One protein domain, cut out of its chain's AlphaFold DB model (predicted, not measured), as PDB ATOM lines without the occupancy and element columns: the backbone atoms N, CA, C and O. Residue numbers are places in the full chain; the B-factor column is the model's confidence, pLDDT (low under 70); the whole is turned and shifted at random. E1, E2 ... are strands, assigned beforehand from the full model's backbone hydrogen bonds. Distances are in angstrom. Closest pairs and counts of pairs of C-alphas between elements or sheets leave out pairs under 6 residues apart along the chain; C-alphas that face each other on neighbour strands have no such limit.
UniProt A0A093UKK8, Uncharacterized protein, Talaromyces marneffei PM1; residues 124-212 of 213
ATOM      1  N   ARG A 124     139.627 173.827  52.897       85.31
ATOM      2  CA  ARG A 124     138.590 173.977  53.922       85.31
ATOM      3  C   ARG A 124     138.605 175.396  54.459       85.31
ATOM      4  O   ARG A 124     139.642 175.877  54.908       85.31
ATOM      5  N   TYR A 125     137.447 176.038  54.430       86.31
ATOM      6  CA  TYR A 125     137.228 177.371  54.972       86.31
ATOM      7  C   TYR A 125     136.164 177.271  56.057       86.31
ATOM      8  O   TYR A 125     135.032 176.873  55.787       86.31
ATOM      9  N   TYR A 126     136.524 177.585  57.296       87.00
ATOM     10  CA  TYR A 126     135.612 177.460  58.429       87.00
ATOM     11  C   TYR A 126     134.737 178.703  58.546       87.00
ATOM     12  O   TYR A 126     135.241 179.824  58.475       87.00
ATOM     13  N   GLY A 127     133.430 178.511  58.738       82.12
ATOM     14  CA  GLY A 127     132.474 179.617  58.825       82.12
ATOM     15  C   GLY A 127     132.820 180.593  59.950       82.12
ATOM     16  O   GLY A 127     132.674 181.801  59.787       82.12
ATOM     17  N   VAL A 128     133.386 180.084  61.047       84.94
ATOM     18  CA  VAL A 128     133.824 180.882  62.205       84.94
ATOM     19  C   VAL A 128     134.970 181.853  61.881       84.94
ATOM     20  O   VAL A 128     135.150 182.849  62.575       84.94
ATOM     21  N   ASN A 129     135.716 181.613  60.796       88.38
ATOM     22  CA  ASN A 129     136.783 182.492  60.309       88.38
ATOM     23  C   ASN A 129     136.297 183.486  59.238       88.38
ATOM     24  O   ASN A 129     137.097 184.282  58.740       88.38
ATOM     25  N   ALA A 130     135.023 183.434  58.840       85.75
ATOM     26  CA  ALA A 130     134.464 184.345  57.852       85.75
ATOM     27  C   ALA A 130     134.222 185.745  58.442       85.75
ATOM     28  O   ALA A 130     134.095 185.938  59.652       85.75
ATOM     29  N   THR A 131     134.107 186.750  57.569       86.88
ATOM     30  CA  THR A 131     133.643 188.078  57.993       86.88
ATOM     31  C   THR A 131     132.137 188.027  58.244       86.88
ATOM     32  O   THR A 131     131.346 187.943  57.304       86.88
ATOM     33  N   LEU A 132     131.734 188.089  59.514       82.44
ATOM     34  CA  LEU A 132     130.327 188.081  59.913       82.44
ATOM     35  C   LEU A 132     129.730 189.483  59.801       82.44
ATOM     36  O   LEU A 132     130.283 190.459  60.311       82.44
ATOM     37  N   THR A 133     128.577 189.597  59.150       80.62
ATOM     38  CA  THR A 133     127.866 190.872  58.994       80.62
ATOM     39  C   THR A 133     126.369 190.687  59.236       80.62
ATOM     40  O   THR A 133     125.881 189.564  59.336       80.62
ATOM     41  N   LYS A 134     125.630 191.800  59.359       76.75
ATOM     42  CA  LYS A 134     124.154 191.826  59.408       76.75
ATOM     43  C   LYS A 134     123.521 190.896  60.462       76.75
ATOM     44  O   LYS A 134     122.443 190.358  60.245       76.75
ATOM     45  N   GLY A 135     124.172 190.749  61.619       71.75
ATOM     46  CA  GLY A 135     123.646 189.979  62.752       71.75
ATOM     47  C   GLY A 135     124.019 188.495  62.763       71.75
ATOM     48  O   GLY A 135     123.559 187.786  63.651       71.75
ATOM     49  N   ALA A 136     124.862 188.029  61.834       77.75
ATOM     50  CA  ALA A 136     125.483 186.713  61.944       77.75
ATOM     51  C   ALA A 136     126.355 186.631  63.211       77.75
ATOM     52  O   ALA A 136     127.119 187.552  63.511       77.75
ATOM     53  N   VAL A 137     126.231 185.527  63.943       82.19
ATOM     54  CA  VAL A 137     126.941 185.264  65.201       82.19
ATOM     55  C   VAL A 137     127.587 183.884  65.166       82.19
ATOM     56  O   VAL A 137     127.222 183.040  64.346       82.19
ATOM     57  N   ILE A 138     128.542 183.664  66.065       84.44
ATOM     58  CA  ILE A 138     129.075 182.331  66.340       84.44
ATOM     59  C   ILE A 138     128.126 181.606  67.292       84.44
ATOM     60  O   ILE A 138     127.704 182.170  68.304       84.44
ATOM     61  N   VAL A 139     127.808 180.359  66.968       83.44
ATOM     62  CA  VAL A 139     126.975 179.471  67.778       83.44
ATOM     63  C   VAL A 139     127.720 178.183  68.094       83.44
ATOM     64  O   VAL A 139     128.582 177.738  67.337       83.44
ATOM     65  N   SER A 140     127.375 177.560  69.219       83.50
ATOM     66  CA  SER A 140     127.912 176.249  69.574       83.50
ATOM     67  C   SER A 140     127.328 175.166  68.669       83.50
ATOM     68  O   SER A 140     126.111 175.050  68.536       83.50
ATOM     69  N   CYS A 141     128.195 174.331  68.103       77.44
ATOM     70  CA  CYS A 141     127.836 173.209  67.248       77.44
ATOM     71  C   CYS A 141     128.695 171.986  67.596       77.44
ATOM     72  O   CYS A 141     129.890 171.949  67.315       77.44
ATOM     73  N   SER A 142     128.083 170.945  68.161       79.19
ATOM     74  CA  SER A 142     128.783 169.680  68.411       79.19
ATOM     75  C   SER A 142     129.170 169.008  67.089       79.19
ATOM     76  O   SER A 142     128.308 168.743  66.252       79.19
ATOM     77  N   GLY A 143     130.462 168.728  66.899       75.50
ATOM     78  CA  GLY A 143     130.993 168.095  65.684       75.50
ATOM     79  C   GLY A 143     131.385 169.064  64.563       75.50
ATOM     80  O   GLY A 143     131.950 168.622  63.563       75.50
ATOM     81  N   CYS A 144     131.133 170.367  64.718       81.19
ATOM     82  CA  CYS A 144     131.732 171.382  63.856       81.19
ATOM     83  C   CYS A 144     133.211 171.620  64.221       81.19
ATOM     84  O   CYS A 144     133.684 171.204  65.282       81.19
ATOM     85  N   TYR A 145     133.945 172.311  63.343       82.12
ATOM     86  CA  TYR A 145     135.303 172.776  63.636       82.12
ATOM     87  C   TYR A 145     135.303 173.644  64.906       82.12
ATOM     88  O   TYR A 145     134.454 174.516  65.052       82.12
ATOM     89  N   ASP A 146     136.201 173.342  65.848       86.12
ATOM     90  CA  ASP A 146     136.272 173.951  67.188       86.12
ATOM     91  C   ASP A 146     134.956 173.936  68.000       86.12
ATOM     92  O   ASP A 146     134.816 174.634  68.999       86.12
ATOM     93  N   ASN A 147     134.016 173.052  67.645       84.94
ATOM     94  CA  ASN A 147     132.653 172.991  68.185       84.94
ATOM     95  C   ASN A 147     131.838 174.280  67.994       84.94
ATOM     96  O   ASN A 147     130.924 174.573  68.773       84.94
ATOM     97  N   GLU A 148     132.151 175.038  66.947       84.12
ATOM     98  CA  GLU A 148     131.509 176.304  66.626       84.12
ATOM     99  C   GLU A 148     131.086 176.343  65.153       84.12
ATOM    100  O   GLU A 148     131.689 175.718  64.278       84.12
ATOM    101  N   ALA A 149     130.022 177.084  64.870       80.31
ATOM    102  CA  ALA A 149     129.570 177.391  63.520       80.31
ATOM    103  C   ALA A 149     129.170 178.864  63.432       80.31
ATOM    104  O   ALA A 149     128.868 179.498  64.444       80.31
ATOM    105  N   ALA A 150     129.163 179.418  62.223       78.94
ATOM    106  CA  ALA A 150     128.658 180.765  61.985       78.94
ATOM    107  C   ALA A 150     127.216 180.698  61.474       78.94
ATOM    108  O   ALA A 150     126.999 180.207  60.367       78.94
ATOM    109  N   GLY A 151     126.246 181.217  62.232       68.38
ATOM    110  CA  GLY A 151     124.866 181.346  61.760       68.38
ATOM    111  C   GLY A 151     123.769 181.026  62.777       68.38
ATOM    112  O   GLY A 151     123.935 181.154  63.984       68.38
ATOM    113  N   THR A 152     122.608 180.704  62.212       51.28
ATOM    114  CA  THR A 152     121.426 180.012  62.792       51.28
ATOM    115  C   THR A 152     120.952 179.029  61.696       51.28
ATOM    116  O   THR A 152     121.473 179.182  60.612       51.28
ATOM    117  N   ALA A 153     120.071 178.028  61.883       42.84
ATOM    118  CA  ALA A 153     119.801 176.943  60.888       42.84
ATOM    119  C   ALA A 153     118.661 177.200  59.846       42.84
ATOM    120  O   ALA A 153     117.606 177.636  60.320       42.84
ATOM    121  N   ARG A 154     118.824 176.883  58.513       64.50
ATOM    122  CA  ARG A 154     117.846 176.956  57.355       64.50
ATOM    123  C   ARG A 154     118.474 177.084  55.929       64.50
ATOM    124  O   ARG A 154     119.665 176.888  55.763       64.50
ATOM    125  N   TYR A 155     117.669 177.376  54.891       68.81
ATOM    126  CA  TYR A 155     118.078 177.711  53.508       68.81
ATOM    127  C   TYR A 155     118.994 178.945  53.432       68.81
ATOM    128  O   TYR A 155     118.871 179.853  54.251       68.81
ATOM    129  N   ALA A 156     119.860 179.020  52.418       79.12
ATOM    130  CA  ALA A 156     120.628 180.234  52.131       79.12
ATOM    131  C   ALA A 156     120.890 180.459  50.642       79.12
ATOM    132  O   ALA A 156     121.127 179.527  49.875       79.12
ATOM    133  N   ASP A 157     120.930 181.733  50.273       86.62
ATOM    134  CA  ASP A 157     121.501 182.209  49.024       86.62
ATOM    135  C   ASP A 157     123.023 182.131  49.106       86.62
ATOM    136  O   ASP A 157     123.649 182.776  49.951       86.62
ATOM    137  N   VAL A 158     123.625 181.375  48.194       88.31
ATOM    138  CA  VAL A 158     125.074 181.310  48.016       88.31
ATOM    139  C   VAL A 158     125.441 182.049  46.740       88.31
ATOM    140  O   VAL A 158     125.120 181.627  45.629       88.31
ATOM    141  N   THR A 159     126.110 183.186  46.912       89.50
ATOM    142  CA  THR A 159     126.601 184.030  45.824       89.50
ATOM    143  C   THR A 159     128.085 183.790  45.623       89.50
ATOM    144  O   THR A 159     128.880 184.062  46.518       89.50
ATOM    145  N   VAL A 160     128.460 183.308  44.441       91.69
ATOM    146  CA  VAL A 160     129.854 183.071  44.050       91.69
ATOM    147  C   VAL A 160     130.198 184.015  42.911       91.69
ATOM    148  O   VAL A 160     129.584 183.948  41.847       91.69
ATOM    149  N   ASN A 161     131.157 184.918  43.132       91.12
ATOM    150  CA  ASN A 161     131.594 185.902  42.130       91.12
ATOM    151  C   ASN A 161     130.429 186.701  41.500       91.12
ATOM    152  O   ASN A 161     130.419 186.969  40.299       91.12
ATOM    153  N   GLY A 162     129.422 187.050  42.308       89.31
ATOM    154  CA  GLY A 162     128.236 187.800  41.878       89.31
ATOM    155  C   GLY A 162     127.100 186.964  41.273       89.31
ATOM    156  O   GLY A 162     126.068 187.534  40.930       89.31
ATOM    157  N   VAL A 163     127.248 185.638  41.157       89.31
ATOM    158  CA  VAL A 163     126.180 184.731  40.703       89.31
ATOM    159  C   VAL A 163     125.565 184.012  41.898       89.31
ATOM    160  O   VAL A 163     126.263 183.291  42.609       89.31
ATOM    161  N   THR A 164     124.260 184.184  42.102       89.94
ATOM    162  CA  THR A 164     123.526 183.637  43.253       89.94
ATOM    163  C   THR A 164     122.783 182.351  42.902       89.94
ATOM    164  O   THR A 164     122.110 182.277  41.875       89.94
ATOM    165  N   GLN A 165     122.873 181.356  43.784       87.25
ATOM    166  CA  GLN A 165     122.047 180.149  43.775       87.25
ATOM    167  C   GLN A 165     121.437 179.944  45.163       87.25
ATOM    168  O   GLN A 165     122.126 180.113  46.169       87.25
ATOM    169  N   LEU A 166     120.162 179.563  45.219       83.19
ATOM    170  CA  LEU A 166     119.515 179.161  46.465       83.19
ATOM    171  C   LEU A 166     119.913 177.718  46.787       83.19
ATOM    172  O   LEU A 166     119.729 176.830  45.955       83.19
ATOM    173  N   ILE A 167     120.445 177.489  47.986       82.19
ATOM    174  CA  ILE A 167     120.802 176.159  48.480       82.19
ATOM    175  C   ILE A 167     119.916 175.798  49.669       82.19
ATOM    176  O   ILE A 167     119.758 176.564  50.624       82.19
ATOM    177  N   GLU A 168     119.388 174.580  49.623       74.38
ATOM    178  CA  GLU A 168     118.769 173.925  50.765       74.38
ATOM    179  C   GLU A 168     119.817 173.256  51.649       74.38
ATOM    180  O   GLU A 168     120.655 172.496  51.172       74.38
ATOM    181  N   PHE A 169     119.716 173.509  52.952       74.94
ATOM    182  CA  PHE A 169     120.464 172.802  53.979       74.94
ATOM    183  C   PHE A 169     119.466 171.981  54.784       74.94
ATOM    184  O   PHE A 169     118.595 172.535  55.460       74.94
ATOM    185  N   LEU A 170     119.575 170.658  54.690       65.75
ATOM    186  CA  LEU A 170     118.647 169.760  55.367       65.75
ATOM    187  C   LEU A 170     118.754 169.916  56.891       65.75
ATOM    188  O   LEU A 170     119.871 169.988  57.417       65.75
ATOM    189  N   PRO A 171     117.623 169.925  57.620       64.00
ATOM    190  CA  PRO A 171     117.647 169.908  59.074       64.00
ATOM    191  C   PRO A 171     118.425 168.695  59.587       64.00
ATOM    192  O   PRO A 171     118.149 167.558  59.202       64.00
ATOM    193  N   SER A 172     119.382 168.930  60.479       64.50
ATOM    194  CA  SER A 172     120.192 167.871  61.071       64.50
ATOM    195  C   SER A 172     120.537 168.200  62.521       64.50
ATOM    196  O   SER A 172     120.707 169.362  62.882       64.50
ATOM    197  N   LEU A 173     120.626 167.165  63.360       66.06
ATOM    198  CA  LEU A 173     121.086 167.271  64.754       66.06
ATOM    199  C   LEU A 173     122.623 167.226  64.869       66.06
ATOM    200  O   LEU A 173     123.170 167.405  65.955       66.06
ATOM    201  N   SER A 174     123.307 166.976  63.753       69.00
ATOM    202  CA  SER A 174     124.764 166.955  63.584       69.00
ATOM    203  C   SER A 174     125.151 167.685  62.288       69.00
ATOM    204  O   SER A 174     124.281 167.929  61.451       69.00
ATOM    205  N   PRO A 175     126.427 168.038  62.059       75.88
ATOM    206  CA  PRO A 175     126.831 168.678  60.809       75.88
ATOM    207  C   PRO A 175     126.417 167.849  59.583       75.88
ATOM    208  O   PRO A 175     126.767 166.675  59.475       75.88
ATOM    209  N   GLY A 176     125.658 168.466  58.675       75.06
ATOM    210  CA  GLY A 176     125.290 167.914  57.371       75.06
ATOM    211  C   GLY A 176     126.021 168.643  56.244       75.06
ATOM    212  O   GLY A 176     126.535 169.743  56.447       75.06
ATOM    213  N   THR A 177     126.067 168.050  55.048       82.69
ATOM    214  CA  THR A 177     126.680 168.697  53.876       82.69
ATOM    215  C   THR A 177     125.666 168.910  52.762       82.69
ATOM    216  O   THR A 177     124.885 168.016  52.446       82.69
ATOM    217  N   SER A 178     125.711 170.095  52.155       82.00
ATOM    218  CA  SER A 178     124.993 170.443  50.924       82.00
ATOM    219  C   SER A 178     126.010 170.843  49.856       82.00
ATOM    220  O   SER A 178     127.096 171.322  50.188       82.00
ATOM    221  N   VAL A 179     125.689 170.613  48.582       84.94
ATOM    222  CA  VAL A 179     126.631 170.789  47.465       84.94
ATOM    223  C   VAL A 179     126.085 171.812  46.475       84.94
ATOM    224  O   VAL A 179     124.918 171.761  46.101       84.94
ATOM    225  N   ILE A 180     126.960 172.704  46.012       85.75
ATOM    226  CA  ILE A 180     126.708 173.645  44.916       85.75
ATOM    227  C   ILE A 180     127.746 173.446  43.824       85.75
ATOM    228  O   ILE A 180     128.933 173.279  44.103       85.75
ATOM    229  N   ASN A 181     127.301 173.514  42.572       86.12
ATOM    230  CA  ASN A 181     128.193 173.624  41.429       86.12
ATOM    231  C   ASN A 181     128.225 175.085  40.960       86.12
ATOM    232  O   ASN A 181     127.183 175.682  40.688       86.12
ATOM    233  N   CYS A 182     129.411 175.686  40.916       87.12
ATOM    234  CA  CYS A 182     129.594 177.096  40.589       87.12
ATOM    235  C   CYS A 182     130.922 177.329  39.858       87.12
ATOM    236  O   CYS A 182     131.841 176.510  39.917       87.12
ATOM    237  N   HIS A 183     131.026 178.462  39.164       86.44
ATOM    238  CA  HIS A 183     132.254 178.853  38.480       86.44
ATOM    239  C   HIS A 183     133.185 179.629  39.416       86.44
ATOM    240  O   HIS A 183     132.850 180.719  39.886       86.44
ATOM    241  N   LEU A 184     134.383 179.083  39.629       89.00
ATOM    242  CA  LEU A 184     135.483 179.762  40.305       89.00
ATOM    243  C   LEU A 184     136.450 180.359  39.275       89.00
ATOM    244  O   LEU A 184     136.765 179.741  38.258       89.00
ATOM    245  N   ASN A 185     136.945 181.559  39.562       89.06
ATOM    246  CA  ASN A 185     138.066 182.178  38.869       89.06
ATOM    247  C   ASN A 185     139.379 181.497  39.277       89.06
ATOM    248  O   ASN A 185     139.512 181.002  40.396       89.06
ATOM    249  N   ALA A 186     140.388 181.524  38.405       86.06
ATOM    250  CA  ALA A 186     141.734 181.109  38.791       86.06
ATOM    251  C   ALA A 186     142.317 182.070  39.848       86.06
ATOM    252  O   ALA A 186     142.241 183.289  39.697       86.06
ATOM    253  N   GLY A 187     142.941 181.518  40.893       86.19
ATOM    254  CA  GLY A 187     143.569 182.289  41.971       86.19
ATOM    255  C   GLY A 187     142.664 182.532  43.185       86.19
ATOM    256  O   GLY A 187     141.650 181.867  43.384       86.19
ATOM    257  N   SER A 188     143.065 183.474  44.042       85.31
ATOM    258  CA  SER A 188     142.465 183.703  45.366       85.31
ATOM    259  C   SER A 188     141.433 184.834  45.413       85.31
ATOM    260  O   SER A 188     141.053 185.255  46.499       85.31
ATOM    261  N   SER A 189     141.010 185.371  44.266       89.62
ATOM    262  CA  SER A 189     140.067 186.499  44.190       89.62
ATOM    263  C   SER A 189     138.596 186.083  44.262       89.62
ATOM    264  O   SER A 189     137.721 186.934  44.127       89.62
ATOM    265  N   ASN A 190     138.318 184.789  44.431       91.06
ATOM    266  CA  ASN A 190     136.957 184.286  44.532       91.06
ATOM    267  C   ASN A 190     136.290 184.784  45.813       91.06
ATOM    268  O   ASN A 190     136.832 184.602  46.902       91.06
ATOM    269  N   GLU A 191     135.097 185.350  45.672       92.25
ATOM    270  CA  GLU A 191     134.250 185.729  46.798       92.25
ATOM    271  C   GLU A 191     133.035 184.803  46.854       92.25
ATOM    272  O   GLU A 191     132.351 184.596  45.847       92.25
ATOM    273  N   ILE A 192     132.790 184.240  48.039       91.38
ATOM    274  CA  ILE A 192     131.632 183.397  48.331       91.38
ATOM    275  C   ILE A 192     130.888 184.035  49.499       91.38
ATOM    276  O   ILE A 192     131.415 184.135  50.606       91.38
ATOM    277  N   VAL A 193     129.661 184.469  49.234       88.12
ATOM    278  CA  VAL A 193     128.785 185.126  50.202       88.12
ATOM    279  C   VAL A 193     127.583 184.226  50.451       88.12
ATOM    280  O   VAL A 193     126.859 183.894  49.517       88.12
ATOM    281  N   ILE A 194     127.375 183.837  51.708       86.50
ATOM    282  CA  ILE A 194     126.230 183.031  52.143       86.50
ATOM    283  C   ILE A 194     125.304 183.943  52.946       86.50
ATOM    284  O   ILE A 194     125.705 184.484  53.977       86.50
ATOM    285  N   THR A 195     124.084 184.156  52.457       82.88
ATOM    286  CA  THR A 195     123.111 185.099  53.037       82.88
ATOM    287  C   THR A 195     121.687 184.567  52.956       82.88
ATOM    288  O   THR A 195     121.417 183.626  52.223       82.88
ATOM    289  N   THR A 196     120.755 185.210  53.651       74.31
ATOM    290  CA  THR A 196     119.315 185.068  53.403       74.31
ATOM    291  C   THR A 196     118.752 186.374  52.854       74.31
ATOM    292  O   THR A 196     119.081 187.458  53.343       74.31
ATOM    293  N   THR A 197     117.914 186.296  51.819       65.25
ATOM    294  CA  THR A 197     117.236 187.472  51.239       65.25
ATOM    295  C   THR A 197     115.767 187.591  51.642       65.25
ATOM    296  O   THR A 197     115.175 188.655  51.474       65.25
ATOM    297  N   ASP A 198     115.190 186.551  52.242       66.94
ATOM    298  CA  ASP A 198     113.782 186.496  52.655       66.94
ATOM    299  C   ASP A 198     113.517 187.077  54.060       66.94
ATOM    300  O   ASP A 198     112.380 187.090  54.533       66.94
ATOM    301  N   GLY A 199     114.559 187.581  54.733       63.62
ATOM    302  CA  GLY A 199     114.471 188.117  56.092       63.62
ATOM    303  C   GLY A 199     114.359 187.044  57.177       63.62
ATOM    304  O   GLY A 199     114.084 187.377  58.331       63.62
ATOM    305  N   THR A 200     114.570 185.774  56.828       69.56
ATOM    306  CA  THR A 200     114.641 184.666  57.780       69.56
ATOM    307  C   THR A 200     116.091 184.308  58.122       69.56
ATOM    308  O   THR A 200     117.046 184.946  57.671       69.56
ATOM    309  N   TYR A 201     116.265 183.319  58.995       70.62
ATOM    310  CA  TYR A 201     117.569 182.808  59.408       70.62
ATOM    311  C   TYR A 201     118.162 181.895  58.320       70.62
ATOM    312  O   TYR A 201     117.406 181.149  57.708       70.62
ATOM    313  N   GLY A 202     119.481 181.979  58.072       70.69
ATOM    314  CA  GLY A 202     120.225 181.068  57.173       70.69
ATOM    315  C   GLY A 202     120.511 179.722  57.838       70.69
ATOM    316  O   GLY A 202     119.815 179.468  58.804       70.69
ATOM    317  N   PRO A 203     121.460 178.885  57.357       75.50
ATOM    318  CA  PRO A 203     122.066 177.726  58.039       75.50
ATOM    319  C   PRO A 203     123.273 178.078  58.924       75.50
ATOM    320  O   PRO A 203     123.961 179.075  58.691       75.50
ATOM    321  N   ASP A 204     123.570 177.202  59.890       79.12
ATOM    322  CA  ASP A 204     124.828 177.226  60.633       79.12
ATOM    323  C   ASP A 204     125.937 176.704  59.722       79.12
ATOM    324  O   ASP A 204     125.991 175.521  59.378       79.12
ATOM    325  N   ILE A 205     126.834 177.592  59.306       83.06
ATOM    326  CA  ILE A 205     127.939 177.236  58.426       83.06
ATOM    327  C   ILE A 205     129.116 176.758  59.270       83.06
ATOM    328  O   ILE A 205     129.819 177.547  59.903       83.06
ATOM    329  N   GLY A 206     129.343 175.446  59.246       83.81
ATOM    330  CA  GLY A 206     130.532 174.828  59.825       83.81
ATOM    331  C   GLY A 206     131.755 174.995  58.920       83.81
ATOM    332  O   GLY A 206     132.680 175.740  59.230       83.81
ATOM    333  N   THR A 207     131.778 174.286  57.788       85.06
ATOM    334  CA  THR A 207     132.916 174.278  56.851       85.06
ATOM    335  C   THR A 207     132.432 174.387  55.411       85.06
ATOM    336  O   THR A 207     131.540 173.651  55.000       85.06
ATOM    337  N   LEU A 208     133.069 175.257  54.631       86.62
ATOM    338  CA  LEU A 208     133.027 175.239  53.176       86.62
ATOM    339  C   LEU A 208     134.214 174.428  52.656       86.62
ATOM    340  O   LEU A 208     135.361 174.668  53.034       86.62
ATOM    341  N   VAL A 209     133.926 173.488  51.766       86.56
ATOM    342  CA  VAL A 209     134.902 172.568  51.193       86.56
ATOM    343  C   VAL A 209     134.980 172.812  49.690       86.56
ATOM    344  O   VAL A 209     133.973 172.710  48.995       86.56
ATOM    345  N   VAL A 210     136.170 173.147  49.190       86.06
ATOM    346  CA  VAL A 210     136.422 173.389  47.762       86.06
ATOM    347  C   VAL A 210     137.447 172.371  47.257       86.06
ATOM    348  O   VAL A 210     138.618 172.474  47.637       86.06
ATOM    349  N   PRO A 211     137.052 171.394  46.419       79.50
ATOM    350  CA  PRO A 211     137.989 170.446  45.822       79.50
ATOM    351  C   PRO A 211     139.053 171.163  44.982       79.50
ATOM    352  O   PRO A 211     138.738 172.074  44.213       79.50
ATOM    353  N   GLN A 212     140.314 170.758  45.120       74.44
ATOM    354  CA  GLN A 212     141.401 171.202  44.250       74.44
ATOM    355  C   GLN A 212     141.294 170.475  42.904       74.44
ATOM    356  O   GLN A 212     140.979 169.283  42.865       74.44
TER     357      GLN A 212
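Overview. This is residues 124 to 212 of the 213 residues of an uncharacterized protein of Talaromyces marneffei PM1 (UniProt A0A093UKK8). With little regular structure, this loop-rich body holds three small antiparallel sheets: E5-E4-E6, the pair E1-E7 and the hairpin E2-E3. A long loop, residues 168 to 191, runs along the outside. The 89 printed residues include no named helix and seven strands, E1 to E7; the class is all strand, with 28 residues in named elements. It is compact, with radius of gyration of the C-alphas 12.6 A, spanning 34 by 29 by 23 A.

Arrangement. E1, residues 124 to 126, is antiparallel to E7, residues 207 to 211, at 163 degrees; N 125 and O 208 are 2.9 A apart. E2, residues 138 to 140, and E3, residues 148 to 150, form a hairpin; N 139 and O 149 are 2.9 A apart. E4, residues 156 to 160, is the inner strand between E5, residues 163 to 167, with N 158 to O 165 2.8 A, and E6, residues 192 to 195, with N 159 to O 193 2.8 A. E2 and E6 are apart.

Along the chain. E1 begins at C-alpha 124 (138.590, 173.977, 53.922); E7, 12.7 A long, ends at C-alpha 211 (137.989, 170.446, 45.822).

Size, cuts and confidence. The farthest C-alphas, Leu 173 and Ala 186, are 35.9 A apart. The printed part has no cut. Links E1 to E2, E5 to E6 and E6 to E7 are long. Residues 151 to 155, 170 to 174 and 197 to 200 have pLDDT under 70.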